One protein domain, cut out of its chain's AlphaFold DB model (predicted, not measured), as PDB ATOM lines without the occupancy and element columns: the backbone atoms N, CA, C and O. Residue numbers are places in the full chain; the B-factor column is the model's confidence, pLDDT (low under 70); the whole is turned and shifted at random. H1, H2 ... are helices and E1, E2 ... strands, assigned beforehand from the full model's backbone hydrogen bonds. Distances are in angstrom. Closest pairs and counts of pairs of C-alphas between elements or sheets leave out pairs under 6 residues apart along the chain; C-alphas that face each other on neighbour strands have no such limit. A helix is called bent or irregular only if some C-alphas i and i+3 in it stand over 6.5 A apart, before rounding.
ATOM      1  N   ILE A 389     183.540  91.122 152.172       95.31
ATOM      2  CA  ILE A 389     184.696  91.037 151.269       95.31
ATOM      3  C   ILE A 389     185.852  90.363 152.011       95.31
ATOM      4  O   ILE A 389     186.207  90.774 153.111       95.31
ATOM      5  N   THR A 390     186.438  89.320 151.430       95.12
ATOM      6  CA  THR A 390     187.605  88.635 152.001       95.12
ATOM      7  C   THR A 390     188.874  89.484 151.872       95.12
ATOM      8  O   THR A 390     189.043  90.211 150.890       95.12
ATOM      9  N   LEU A 391     189.766  89.411 152.866       95.69
ATOM     10  CA  LEU A 391     190.991  90.224 152.912       95.69
ATOM     11  C   LEU A 391     191.886  90.056 151.668       95.69
ATOM     12  O   LEU A 391     192.502  91.032 151.262       95.69
ATOM     13  N   ASP A 392     191.911  88.887 151.011       95.00
ATOM     14  CA  ASP A 392     192.651  88.663 149.749       95.00
ATOM     15  C   ASP A 392     192.277  89.636 148.612       95.00
ATOM     16  O   ASP A 392     193.067  89.830 147.687       95.00
ATOM     17  N   ARG A 393     191.090  90.252 148.676       93.31
ATOM     18  CA  ARG A 393     190.571  91.197 147.670       93.31
ATOM     19  C   ARG A 393     190.660  92.656 148.099       93.31
ATOM     20  O   ARG A 393     190.349  93.539 147.307       93.31
ATOM     21  N   ILE A 394     191.071  92.923 149.333       95.31
ATOM     22  CA  ILE A 394     191.131  94.272 149.894       95.31
ATOM     23  C   ILE A 394     192.572  94.793 149.792       95.31
ATOM     24  O   ILE A 394     193.488  94.116 150.260       95.31
ATOM     25  N   PRO A 395     192.815  95.994 149.229       95.25
ATOM     26  CA  PRO A 395     194.157  96.567 149.199       95.25
ATOM     27  C   PRO A 395     194.736  96.757 150.611       95.25
ATOM     28  O   PRO A 395     194.040  97.172 151.540       95.25
ATOM     29  N   GLU A 396     196.036  96.492 150.780       94.50
ATOM     30  CA  GLU A 396     196.683  96.478 152.104       94.50
ATOM     31  C   GLU A 396     196.605  97.822 152.854       94.50
ATOM     32  O   GLU A 396     196.694  97.848 154.079       94.50
ATOM     33  N   GLU A 397     196.401  98.939 152.151       95.50
ATOM     34  CA  GLU A 397     196.237 100.269 152.757       95.50
ATOM     35  C   GLU A 397     194.997 100.386 153.661       95.50
ATOM     36  O   GLU A 397     194.991 101.179 154.602       95.50
ATOM     37  N   TYR A 398     193.976  99.549 153.447       96.31
ATOM     38  CA  TYR A 398     192.784  99.491 154.295       96.31
ATOM     39  C   TYR A 398     193.008  98.660 155.576       96.31
ATOM     40  O   TYR A 398     192.242  98.787 156.534       96.31
ATOM     41  N   TYR A 399     194.057  97.824 155.639       95.69
ATOM     42  CA  TYR A 399     194.260  96.864 156.738       95.69
ATOM     43  C   TYR A 399     194.468  97.548 158.093       95.69
ATOM     44  O   TYR A 399     194.044  97.014 159.120       95.69
ATOM     45  N   ASP A 400     195.103  98.725 158.112       95.62
ATOM     46  CA  ASP A 400     195.313  99.494 159.339       95.62
ATOM     47  C   ASP A 400     193.997  99.978 159.956       95.62
ATOM     48  O   ASP A 400     193.861  99.963 161.179       95.62
ATOM     49  N   GLU A 401     193.015 100.363 159.142       96.12
ATOM     50  CA  GLU A 401     191.691 100.789 159.610       96.12
ATOM     51  C   GLU A 401     190.831  99.580 160.010       96.12
ATOM     52  O   GLU A 401     190.192  99.590 161.064       96.12
ATOM     53  N   ILE A 402     190.904  98.490 159.235       96.75
ATOM     54  CA  ILE A 402     190.200  97.227 159.507       96.75
ATOM     55  C   ILE A 402     190.609  96.636 160.859       96.75
ATOM     56  O   ILE A 402     189.754  96.394 161.709       96.75
ATOM     57  N   ARG A 403     191.912  96.447 161.106       94.50
ATOM     58  CA  ARG A 403     192.413  95.804 162.338       94.50
ATOM     59  C   ARG A 403     192.188  96.634 163.609       94.50
ATOM     60  O   ARG A 403     192.280  96.098 164.709       94.50
ATOM     61  N   GLN A 404     191.925  97.936 163.472       96.38
ATOM     62  CA  GLN A 404     191.573  98.828 164.584       96.38
ATOM     63  C   GLN A 404     190.074  98.784 164.927       96.38
ATOM     64  O   GLN A 404     189.680  99.217 166.015       96.38
ATOM     65  N   ASN A 405     189.233  98.248 164.038       96.75
ATOM     66  CA  ASN A 405     187.802  98.139 164.262       96.75
ATOM     67  C   ASN A 405     187.475  96.976 165.211       96.75
ATOM     68  O   ASN A 405     187.387  95.816 164.816       96.75
ATOM     69  N   LYS A 406     187.237  97.311 166.483       96.38
ATOM     70  CA  LYS A 406     186.910  96.336 167.534       96.38
ATOM     71  C   LYS A 406     185.673  95.490 167.227       96.38
ATOM     72  O   LYS A 406     185.643  94.337 167.634       96.38
ATOM     73  N   ALA A 407     184.671  96.044 166.542       96.81
ATOM     74  CA  ALA A 407     183.459  95.298 166.211       96.81
ATOM     75  C   ALA A 407     183.743  94.243 165.130       96.81
ATOM     76  O   ALA A 407     183.320  93.102 165.278       96.81
ATOM     77  N   GLN A 408     184.550  94.588 164.119       97.19
ATOM     78  CA  GLN A 408     184.997  93.628 163.107       97.19
ATOM     79  C   GLN A 408     185.883  92.522 163.697       97.19
ATOM     80  O   GLN A 408     185.722  91.353 163.354       97.19
ATOM     81  N   VAL A 409     186.815  92.879 164.587       95.56
ATOM     82  CA  VAL A 409     187.683  91.898 165.260       95.56
ATOM     83  C   VAL A 409     186.861  90.974 166.167       95.56
ATOM     84  O   VAL A 409     187.133  89.777 166.198       95.56
ATOM     85  N   GLN A 410     185.832  91.489 166.850       96.12
ATOM     86  CA  GLN A 410     184.917  90.661 167.640       96.12
ATOM     87  C   GLN A 410     184.098  89.709 166.761       96.12
ATOM     88  O   GLN A 410     184.002  88.534 167.086       96.12
ATOM     89  N   GLU A 411     183.579  90.165 165.617       95.31
ATOM     90  CA  GLU A 411     182.902  89.278 164.663       95.31
ATOM     91  C   GLU A 411     183.817  88.136 164.192       95.31
ATOM     92  O   GLU A 411     183.375  86.994 164.070       95.31
ATOM     93  N   TRP A 412     185.109  88.402 163.974       95.94
ATOM     94  CA  TRP A 412     186.059  87.349 163.615       95.94
ATOM     95  C   TRP A 412     186.322  86.348 164.742       95.94
ATOM     96  O   TRP A 412     186.499  85.162 164.460       95.94
ATOM     97  N   ILE A 413     186.330  86.794 165.999       93.12
ATOM     98  CA  ILE A 413     186.373  85.905 167.168       93.12
ATOM     99  C   ILE A 413     185.113  85.030 167.176       93.12
ATOM    100  O   ILE A 413     185.210  83.805 167.161       93.12
ATOM    101  N   ASP A 414     183.934  85.646 167.084       92.94
ATOM    102  CA  ASP A 414     182.643  84.962 167.195       92.94
ATOM    103  C   ASP A 414     182.389  83.959 166.047       92.94
ATOM    104  O   ASP A 414     181.752  82.923 166.257       92.94
ATOM    105  N   MET A 415     182.869  84.247 164.828       90.38
ATOM    106  CA  MET A 415     182.646  83.411 163.637       90.38
ATOM    107  C   MET A 415     183.778  82.425 163.320       90.38
ATOM    108  O   MET A 415     183.504  81.370 162.741       90.38
ATOM    109  N   TYR A 416     185.031  82.757 163.648       90.44
ATOM    110  CA  TYR A 416     186.213  81.989 163.228       90.44
ATOM    111  C   TYR A 416     187.158  81.600 164.375       90.44
ATOM    112  O   TYR A 416     188.138  80.906 164.106       90.44
ATOM    113  N   ALA A 417     186.886  82.014 165.620       91.38
ATOM    114  CA  ALA A 417     187.736  81.774 166.794       91.38
ATOM    115  C   ALA A 417     189.203  82.199 166.574       91.38
ATOM    116  O   ALA A 417     190.142  81.464 166.884       91.38
ATOM    117  N   ILE A 418     189.415  83.390 165.989       88.94
ATOM    118  CA  ILE A 418     190.764  83.870 165.630       88.94
ATOM    119  C   ILE A 418     191.709  84.039 166.829       88.94
ATOM    120  O   ILE A 418     192.924  84.066 166.652       88.94
ATOM    121  N   ASP A 419     191.160  84.148 168.036       89.38
ATOM    122  CA  ASP A 419     191.862  84.213 169.314       89.38
ATOM    123  C   ASP A 419     192.330  82.842 169.832       89.38
ATOM    124  O   ASP A 419     193.262  82.784 170.636       89.38
ATOM    125  N   GLU A 420     191.752  81.746 169.332       88.44
ATOM    126  CA  GLU A 420     192.173  80.369 169.624       88.44
ATOM    127  C   GLU A 420     193.226  79.825 168.633       88.44
ATOM    128  O   GLU A 420     193.740  78.717 168.826       88.44
ATOM    129  N   ILE A 421     193.582  80.585 167.584       84.06
ATOM    130  CA  ILE A 421     194.568  80.167 166.570       84.06
ATOM    131  C   ILE A 421     195.932  79.907 167.225       84.06
ATOM    132  O   ILE A 421     196.572  80.798 167.789       84.06
ATOM    133  N   GLN A 422     196.397  78.662 167.115       81.12
ATOM    134  CA  GLN A 422     197.715  78.246 167.591       81.12
ATOM    135  C   GLN A 422     198.789  78.545 166.544       81.12
ATOM    136  O   GLN A 422     198.550  78.422 165.346       81.12
ATOM    137  N   GLN A 423     199.989  78.896 167.008       80.31
ATOM    138  CA  GLN A 423     201.108  79.171 166.112       80.31
ATOM    139  C   GLN A 423     201.598  77.897 165.413       80.31
ATOM    140  O   GLN A 423     201.906  76.899 166.071       80.31
ATOM    141  N   ASP A 424     201.738  77.960 164.091       79.62
ATOM    142  CA  ASP A 424     202.282  76.883 163.263       79.62
ATOM    143  C   ASP A 424     203.216  77.427 162.157       79.62
ATOM    144  O   ASP A 424     203.828  78.486 162.309       79.62
ATOM    145  N   LEU A 425     203.416  76.664 161.075       72.25
ATOM    146  CA  LEU A 425     204.284  77.060 159.958       72.25
ATOM    147  C   LEU A 425     203.676  78.153 159.062       72.25
ATOM    148  O   LEU A 425     204.422  78.805 158.333       72.25
ATOM    149  N   GLU A 426     202.356  78.344 159.103       72.69
ATOM    150  CA  GLU A 426     201.608  79.306 158.285       72.69
ATOM    151  C   GLU A 426     201.130  80.502 159.137       72.69
ATOM    152  O   GLU A 426     201.134  81.640 158.663       72.69
ATOM    153  N   HIS A 427     200.849  80.274 160.424       77.94
ATOM    154  CA  HIS A 427     200.383  81.252 161.412       77.94
ATOM    155  C   HIS A 427     201.499  81.569 162.420       77.94
ATOM    156  O   HIS A 427     201.509  81.087 163.551       77.94
ATOM    157  N   THR A 428     202.497  82.356 162.013       78.12
ATOM    158  CA  THR A 428     203.635  82.676 162.899       78.12
ATOM    159  C   THR A 428     203.308  83.755 163.934       78.12
ATOM    160  O   THR A 428     203.963  83.823 164.974       78.12
ATOM    161  N   GLU A 429     202.324  84.613 163.665       80.94
ATOM    162  CA  GLU A 429     201.920  85.704 164.556       80.94
ATOM    163  C   GLU A 429     200.818  85.250 165.527       80.94
ATOM    164  O   GLU A 429     199.823  84.676 165.082       80.94
ATOM    165  N   PRO A 430     200.936  85.519 166.839       81.25
ATOM    166  CA  PRO A 430     199.853  85.257 167.777       81.25
ATOM    167  C   PRO A 430     198.733  86.294 167.608       81.25
ATOM    168  O   PRO A 430     198.984  87.446 167.245       81.25
ATOM    169  N   PHE A 431     197.500  85.916 167.945       86.88
ATOM    170  CA  PHE A 431     196.398  86.872 168.011       86.88
ATOM    171  C   PHE A 431     196.647  87.960 169.069       86.88
ATOM    172  O   PHE A 431     197.113  87.696 170.182       86.88
ATOM    173  N   THR A 432     196.266  89.194 168.738       88.19
ATOM    174  CA  THR A 432     196.219  90.333 169.661       88.19
ATOM    175  C   THR A 432     194.914  91.115 169.465       88.19
ATOM    176  O   THR A 432     194.458  91.225 168.330       88.19
ATOM    177  N   PRO A 433     194.337  91.751 170.513       87.75
ATOM    178  CA  PRO A 433     193.054  92.477 170.416       87.75
ATOM    179  C   PRO A 433     193.000  93.602 169.369       87.75
ATOM    180  O   PRO A 433     191.923  94.032 168.969       87.75
ATOM    181  N   VAL A 434     194.163  94.092 168.944       92.94
ATOM    182  CA  VAL A 434     194.355  94.786 167.669       92.94
ATOM    183  C   VAL A 434     195.350  93.920 166.892       92.94
ATOM    184  O   VAL A 434     196.528  93.924 167.268       92.94
ATOM    185  N   PRO A 435     194.923  93.128 165.893       91.69
ATOM    186  CA  PRO A 435     195.816  92.216 165.181       91.69
ATOM    187  C   PRO A 435     196.973  92.936 164.471       91.69
ATOM    188  O   PRO A 435     196.884  94.128 164.138       91.69
ATOM    189  N   SER A 436     198.073  92.215 164.226       91.69
ATOM    190  CA  SER A 436     199.183  92.725 163.414       91.69
ATOM    191  C   SER A 436     198.830  92.686 161.920       91.69
ATOM    192  O   SER A 436     198.011  91.882 161.472       91.69
ATOM    193  N   VAL A 437     199.452  93.549 161.109       91.81
ATOM    194  CA  VAL A 437     199.268  93.513 159.644       91.81
ATOM    195  C   VAL A 437     199.731  92.165 159.071       91.81
ATOM    196  O   VAL A 437     199.136  91.665 158.121       91.81
ATOM    197  N   LEU A 438     200.751  91.540 159.672       90.88
ATOM    198  CA  LEU A 438     201.222  90.212 159.274       90.88
ATOM    199  C   LEU A 438     200.198  89.113 159.613       90.88
ATOM    200  O   LEU A 438     199.974  88.245 158.773       90.88
ATOM    201  N   PHE A 439     199.500  89.202 160.751       91.94
ATOM    202  CA  PHE A 439     198.380  88.310 161.073       91.94
ATOM    203  C   PHE A 439     197.265  88.386 160.013       91.94
ATOM    204  O   PHE A 439     196.799  87.351 159.540       91.94
ATOM    205  N   LEU A 440     196.883  89.591 159.563       93.19
ATOM    206  CA  LEU A 440     195.915  89.760 158.463       93.19
ATOM    207  C   LEU A 440     196.418  89.134 157.147       93.19
ATOM    208  O   LEU A 440     195.643  88.504 156.431       93.19
ATOM    209  N   LYS A 441     197.718  89.251 156.837       91.94
ATOM    210  CA  LYS A 441     198.327  88.614 155.651       91.94
ATOM    211  C   LYS A 441     198.392  87.087 155.732       91.94
ATOM    212  O   LYS A 441     198.397  86.450 154.687       91.94
ATOM    213  N   GLN A 442     198.443  86.509 156.931       90.88
ATOM    214  CA  GLN A 442     198.363  85.057 157.141       90.88
ATOM    215  C   GLN A 442     196.916  84.549 157.039       90.88
ATOM    216  O   GLN A 442     196.678  83.446 156.559       90.88
ATOM    217  N   ASN A 443     195.935  85.386 157.387       90.75
ATOM    218  CA  ASN A 443     194.519  85.023 157.466       90.75
ATOM    219  C   ASN A 443     193.668  85.680 156.356       90.75
ATOM    220  O   ASN A 443     192.598  86.229 156.621       90.75
ATOM    221  N   GLN A 444     194.112  85.621 155.093       92.44
ATOM    222  CA  GLN A 444     193.469  86.346 153.977       92.44
ATOM    223  C   GLN A 444     192.003  85.946 153.689       92.44
ATOM    224  O   GLN A 444     191.279  86.679 153.022       92.44
ATOM    225  N   ASN A 445     191.549  84.800 154.207       92.12
ATOM    226  CA  ASN A 445     190.172  84.318 154.062       92.12
ATOM    227  C   ASN A 445     189.173  84.968 155.044       92.12
ATOM    228  O   ASN A 445     187.978  84.687 154.951       92.12
ATOM    229  N   LEU A 446     189.627  85.797 155.994       94.44
ATOM    230  CA  LEU A 446     188.726  86.510 156.906       94.44
ATOM    231  C   LEU A 446     187.858  87.507 156.129       94.44
ATOM    232  O   LEU A 446     188.352  88.256 155.284       94.44
ATOM    233  N   ILE A 447     186.560  87.508 156.429       95.44
ATOM    234  CA  ILE A 447     185.561  88.367 155.786       95.44
ATOM    235  C   ILE A 447     185.470  89.694 156.535       95.44
ATOM    236  O   ILE A 447     185.096  89.715 157.701       95.44
ATOM    237  N   VAL A 448     185.753  90.803 155.862       96.62
ATOM    238  CA  VAL A 448     185.408  92.151 156.324       96.62
ATOM    239  C   VAL A 448     183.949  92.427 155.962       96.62
ATOM    240  O   VAL A 448     183.593  92.396 154.782       96.62
ATOM    241  N   ASP A 449     183.112  92.710 156.956       96.44
ATOM    242  CA  ASP A 449     181.738  93.177 156.785       96.44
ATOM    243  C   ASP A 449     181.679  94.703 156.941       96.44
ATOM    244  O   ASP A 449     181.924  95.273 158.010       96.44
ATOM    245  N   THR A 450     181.301  95.399 155.864       96.38
ATOM    246  CA  THR A 450     181.227  96.865 155.871       96.38
ATOM    247  C   THR A 450     180.212  97.433 156.867       96.38
ATOM    248  O   THR A 450     180.283  98.631 157.133       96.38
ATOM    249  N   LYS A 451     179.292  96.634 157.439       95.25
ATOM    250  CA  LYS A 451     178.341  97.091 158.477       95.25
ATOM    251  C   LYS A 451     179.033  97.655 159.720       95.25
ATOM    252  O   LYS A 451     178.457  98.460 160.444       95.25
ATOM    253  N   HIS A 452     180.263  97.213 159.989       96.81
ATOM    254  CA  HIS A 452     181.036  97.654 161.146       96.81
ATOM    255  C   HIS A 452     181.747  98.995 160.923       96.81
ATOM    256  O   HIS A 452     182.299  99.551 161.873       96.81
ATOM    257  N   PHE A 453     181.751  99.520 159.696       96.75
ATOM    258  CA  PHE A 453     182.551 100.672 159.288       96.75
ATOM    259  C   PHE A 453     181.687 101.880 158.920       96.75
ATOM    260  O   PHE A 453     180.472 101.792 158.759       96.75
ATOM    261  N   SER A 454     182.326 103.045 158.789       96.00
ATOM    262  CA  SER A 454     181.645 104.246 158.313       96.00
ATOM    263  C   SER A 454     181.280 104.124 156.830       96.00
ATOM    264  O   SER A 454     181.972 103.471 156.045       96.00
ATOM    265  N   GLU A 455     180.233 104.842 156.416       95.00
ATOM    266  CA  GLU A 455     179.916 105.009 154.993       95.00
ATOM    267  C   GLU A 455     181.097 105.608 154.207       95.00
ATOM    268  O   GLU A 455     181.267 105.300 153.035       95.00
ATOM    269  N   GLU A 456     181.971 106.408 154.827       96.44
ATOM    270  CA  GLU A 456     183.177 106.925 154.164       96.44
ATOM    271  C   GLU A 456     184.193 105.816 153.844       96.44
ATOM    272  O   GLU A 456     184.645 105.718 152.704       96.44
ATOM    273  N   PHE A 457     184.519 104.944 154.809       96.44
ATOM    274  CA  PHE A 457     185.385 103.778 154.578       96.44
ATOM    275  C   PHE A 457     184.814 102.871 153.489       96.44
ATOM    276  O   PHE A 457     185.502 102.511 152.537       96.44
ATOM    277  N   LYS A 458     183.527 102.550 153.618       95.38
ATOM    278  CA  LYS A 458     182.781 101.682 152.711       95.38
ATOM    279  C   LYS A 458     182.764 102.227 151.285       95.38
ATOM    280  O   LYS A 458     183.078 101.489 150.360       95.38
ATOM    281  N   ASN A 459     182.471 103.514 151.091       95.19
ATOM    282  CA  ASN A 459     182.469 104.118 149.757       95.19
ATOM    283  C   ASN A 459     183.877 104.220 149.144       95.19
ATOM    284  O   ASN A 459     183.991 104.089 147.929       95.19
ATOM    285  N   ARG A 460     184.943 104.394 149.945       96.38
ATOM    286  CA  ARG A 460     186.330 104.281 149.451       96.38
ATOM    287  C   ARG A 460     186.642 102.858 148.993       96.38
ATOM    288  O   ARG A 460     186.977 102.663 147.833       96.38
ATOM    289  N   LEU A 461     186.426 101.866 149.859       95.31
ATOM    290  CA  LEU A 461     186.710 100.460 149.563       95.31
ATOM    291  C   LEU A 461     185.942  99.947 148.333       95.31
ATOM    292  O   LEU A 461     186.479  99.184 147.538       95.31
ATOM    293  N   LEU A 462     184.688 100.368 148.156       94.44
ATOM    294  CA  LEU A 462     183.878  99.986 146.995       94.44
ATOM    295  C   LEU A 462     184.303 100.692 145.697       94.44
ATOM    296  O   LEU A 462     183.996 100.183 144.623       94.44
ATOM    297  N   ALA A 463     185.013 101.823 145.773       94.62
ATOM    298  CA  ALA A 463     185.535 102.528 144.602       94.62
ATOM    299  C   ALA A 463     186.768 101.848 143.975       94.62
ATOM    300  O   ALA A 463     187.121 102.181 142.847       94.62
ATOM    301  N   GLU A 464     187.377 100.871 144.658       93.56
ATOM    302  CA  GLU A 464     188.461 100.029 144.121       93.56
ATOM    303  C   GLU A 464     187.979  99.035 143.038       93.56
ATOM    304  O   GLU A 464     188.790  98.370 142.392       93.56
ATOM    305  N   TYR A 465     186.660  98.905 142.835       92.31
ATOM    306  CA  TYR A 465     186.046  97.911 141.952       92.31
ATOM    307  C   TYR A 465     185.262  98.570 140.805       92.31
ATOM    308  O   TYR A 465     184.229  99.200 141.028       92.31
ATOM    309  N   ASP A 466     185.692  98.340 139.558       89.69
ATOM    310  CA  ASP A 466     185.033  98.879 138.352       89.69
ATOM    311  C   ASP A 466     183.579  98.388 138.169       89.69
ATOM    312  O   ASP A 466     182.710  99.136 137.720       89.69
ATOM    313  N   ASP A 467     183.313  97.113 138.482       91.00
ATOM    314  CA  ASP A 467     182.001  96.469 138.331       91.00
ATOM    315  C   ASP A 467     181.702  95.564 139.535       91.00
ATOM    316  O   ASP A 467     181.844  94.339 139.494       91.00
ATOM    317  N   LEU A 468     181.258  96.192 140.627       89.19
ATOM    318  CA  LEU A 468     180.789  95.509 141.838       89.19
ATOM    319  C   LEU A 468     179.777  94.393 141.535       89.19
ATOM    320  O   LEU A 468     179.791  93.350 142.182       89.19
ATOM    321  N   ASP A 469     178.901  94.590 140.547       87.31
ATOM    322  CA  ASP A 469     177.787  93.691 140.239       87.31
ATOM    323  C   ASP A 469     178.270  92.377 139.589       87.31
ATOM    324  O   ASP A 469     177.608  91.341 139.713       87.31
ATOM    325  N   LYS A 470     179.443  92.419 138.939       89.00
ATOM    326  CA  LYS A 470     180.184  91.280 138.380       89.00
ATOM    327  C   LYS A 470     181.093  90.592 139.402       89.00
ATOM    328  O   LYS A 470     181.196  89.367 139.378       89.00
ATOM    329  N   GLU A 471     181.734  91.351 140.291       88.88
ATOM    330  CA  GLU A 471     182.598  90.796 141.348       88.88
ATOM    331  C   GLU A 471     181.785  90.208 142.532       88.88
ATOM    332  O   GLU A 471     182.302  89.427 143.335       88.88
ATOM    333  N   THR A 472     180.479  90.509 142.605       89.00
ATOM    334  CA  THR A 472     179.526  89.931 143.571       89.00
ATOM    335  C   THR A 472     179.314  88.427 143.342       89.00
ATOM    336  O   THR A 472     178.497  88.010 142.520       89.00
ATOM    337  N   GLY A 473     179.985  87.590 144.138       86.94
ATOM    338  CA  GLY A 473     179.811  86.129 144.108       86.94
ATOM    339  C   GLY A 473     178.521  85.600 144.760       86.94
ATOM    340  O   GLY A 473     178.140  84.456 144.519       86.94
ATOM    341  N   GLY A 474     177.835  86.404 145.580       89.12
ATOM    342  CA  GLY A 474     176.621  85.996 146.291       89.12
ATOM    343  C   GLY A 474     175.803  87.187 146.785       89.12
ATOM    344  O   GLY A 474     176.347  88.255 147.043       89.12
ATOM    345  N   LEU A 475     174.487  87.001 146.910       89.75
ATOM    346  CA  LEU A 475     173.541  88.036 147.332       89.75
ATOM    347  C   LEU A 475     172.669  87.509 148.475       89.75
ATOM    348  O   LEU A 475     171.879  86.587 148.277       89.75
ATOM    349  N   MET A 476     172.785  88.125 149.650       89.81
ATOM    350  CA  MET A 476     171.889  87.895 150.783       89.81
ATOM    351  C   MET A 476     170.843  89.014 150.837       89.81
ATOM    352  O   MET A 476     171.179  90.187 150.701       89.81
ATOM    353  N   ILE A 477     169.570  88.662 151.034       88.88
ATOM    354  CA  ILE A 477     168.476  89.628 151.199       88.88
ATOM    355  C   ILE A 477     167.750  89.307 152.502       88.88
ATOM    356  O   ILE A 477     167.099  88.271 152.605       88.88
ATOM    357  N   ASN A 478     167.822  90.220 153.471       88.00
ATOM    358  CA  ASN A 478     166.968  90.195 154.655       88.00
ATOM    359  C   ASN A 478     165.720  91.052 154.387       88.00
ATOM    360  O   ASN A 478     165.770  92.281 154.404       88.00
ATOM    361  N   SER A 479     164.615  90.400 154.036       82.06
ATOM    362  CA  SER A 479     163.318  91.021 153.752       82.06
ATOM    363  C   SER A 479     162.229  89.947 153.814       82.06
ATOM    364  O   SER A 479     162.533  88.756 153.807       82.06
ATOM    365  N   ASP A 480     160.956  90.343 153.839       77.94
ATOM    366  CA  ASP A 480     159.869  89.384 153.685       77.94
ATOM    367  C   ASP A 480     159.934  88.689 152.313       77.94
ATOM    368  O   ASP A 480     160.284  89.287 151.289       77.94
ATOM    369  N   ASN A 481     159.557  87.409 152.286       78.38
ATOM    370  CA  ASN A 481     159.660  86.567 151.093       78.38
ATOM    371  C   ASN A 481     158.927  87.162 149.880       78.38
ATOM    372  O   ASN A 481     159.381  87.014 148.745       78.38
ATOM    373  N   PHE A 482     157.798  87.845 150.096       80.06
ATOM    374  CA  PHE A 482     157.010  88.413 149.008       80.06
ATOM    375  C   PHE A 482     157.760  89.554 148.312       80.06
ATOM    376  O   PHE A 482     157.902  89.541 147.086       80.06
ATOM    377  N   HIS A 483     158.273  90.534 149.053       83.12
ATOM    378  CA  HIS A 483     159.016  91.642 148.462       83.12
ATOM    379  C   HIS A 483     160.409  91.225 147.969       83.12
ATOM    380  O   HIS A 483     160.803  91.675 146.890       83.12
ATOM    381  N   ALA A 484     161.106  90.317 148.664       85.06
ATOM    382  CA  ALA A 484     162.395  89.774 148.225       85.06
ATOM    383  C   ALA A 484     162.297  89.078 146.855       85.06
ATOM    384  O   ALA A 484     163.033  89.416 145.926       85.06
ATOM    385  N   LEU A 485     161.339  88.158 146.682       84.69
ATOM    386  CA  LEU A 485     161.157  87.427 145.423       84.69
ATOM    387  C   LEU A 485     160.738  88.350 144.269       84.69
ATOM    388  O   LEU A 485     161.227  88.197 143.150       84.69
ATOM    389  N   ASN A 486     159.877  89.343 144.526       84.75
ATOM    390  CA  ASN A 486     159.507  90.341 143.515       84.75
ATOM    391  C   ASN A 486     160.686  91.251 143.118       84.75
ATOM    392  O   ASN A 486     160.785  91.648 141.957       84.75
ATOM    393  N   LEU A 487     161.600  91.570 144.042       85.62
ATOM    394  CA  LEU A 487     162.830  92.302 143.718       85.62
ATOM    395  C   LEU A 487     163.740  91.458 142.811       85.62
ATOM    396  O   LEU A 487     164.148  91.927 141.744       85.62
ATOM    397  N   LEU A 488     163.987  90.201 143.199       87.12
ATOM    398  CA  LEU A 488     164.845  89.260 142.471       87.12
ATOM    399  C   LEU A 488     164.385  89.022 141.026       87.12
ATOM    400  O   LEU A 488     165.235  88.938 140.138       87.12
ATOM    401  N   GLN A 489     163.073  88.992 140.754       86.12
ATOM    402  CA  GLN A 489     162.540  88.852 139.387       86.12
ATOM    403  C   GLN A 489     163.174  89.842 138.395       86.12
ATOM    404  O   GLN A 489     163.472  89.457 137.265       86.12
ATOM    405  N   THR A 490     163.451  91.085 138.802       84.12
ATOM    406  CA  THR A 490     163.965  92.126 137.888       84.12
ATOM    407  C   THR A 490     165.331  91.768 137.286       84.12
ATOM    408  O   THR A 490     165.573  92.047 136.114       84.12
ATOM    409  N   LYS A 491     166.221  91.139 138.070       85.19
ATOM    410  CA  LYS A 491     167.593  90.779 137.656       85.19
ATOM    411  C   LYS A 491     167.739  89.300 137.279       85.19
ATOM    412  O   LYS A 491     168.547  88.978 136.409       85.19
ATOM    413  N   TYR A 492     166.958  88.413 137.900       86.75
ATOM    414  CA  TYR A 492     167.170  86.961 137.861       86.75
ATOM    415  C   TYR A 492     166.074  86.155 137.135       86.75
ATOM    416  O   TYR A 492     166.195  84.932 137.038       86.75
ATOM    417  N   THR A 493     165.035  86.790 136.571       86.94
ATOM    418  CA  THR A 493     164.048  86.084 135.723       86.94
ATOM    419  C   THR A 493     164.750  85.319 134.600       86.94
ATOM    420  O   THR A 493     165.556  85.886 133.864       86.94
TER     421      THR A 493
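AT A GLANCE: This is residues 389 to 493 of the 528 residues of an uncharacterized protein of Prevotella copri (UniProt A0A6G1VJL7). A loose cluster of four short helices, H1 to H4, has the short strand E1 in its middle, while H6 lies far off at one end, reached by an arm of chain through H5. At the opposite end of the length is the long loop between H2 and H3, residues 417 to 436. The printed part has 105 residues with six named helices and one named strand, in the order H1, H2, H3, E1, H4, H5, H6, and is mostly helix. It is loose, with a radius of gyration of the C-alphas of 16.5 A, and elongated, spanning 48 by 27 by 25 A.

HOW THE PARTS SIT: Residues 389 to 390 pair antiparallel with residues 447 to 448 of E1, residues 447 to 449, which pairs with no named strand. H1, residues 396 to 404, touches H3, residues 437 to 442, about perpendicular at 75 degrees; their closest C-alphas, of Tyr 399 and Val 437, are 6.7 A apart. H2, residues 406 to 416, has Gln 408 closest to E1, 7.0 A from Val 448 between C-alphas. H4, residues 455 to 463, is close to H1 but not clearly touching, with the closest C-alphas, of Tyr 398 and Leu 461, 7.8 A apart. H5, residues 468 to 471, and H6, residues 481 to 492, are apart. Every O i to N i+4 pair is within hydrogen-bond range in H2, H3 and H4, against 6 of 8 in H6 and 2 of 5 in H1, where 4 of 6 O i to N i+3 pairs are; H5 is too short for an i+4 pair.

IN THESE COORDINATES: H1 begins at C-alpha 396 (196.683, 96.478, 152.104), is 13.7 A long and only just irregular, C-alphas 397 and 400 being 6.7 A apart. H2 is 15.0 A long and H4 12.1 A. H6, 15.2 A, ends at C-alpha 492 (167.170, 86.961, 137.861).

THE WHOLE: The C-alphas farthest apart, of Leu 425 and Phe 482, are 49.8 A apart. The link from H2 to H3 is long. The printed part has no cut, and no printed residue is under 70 in pLDDT.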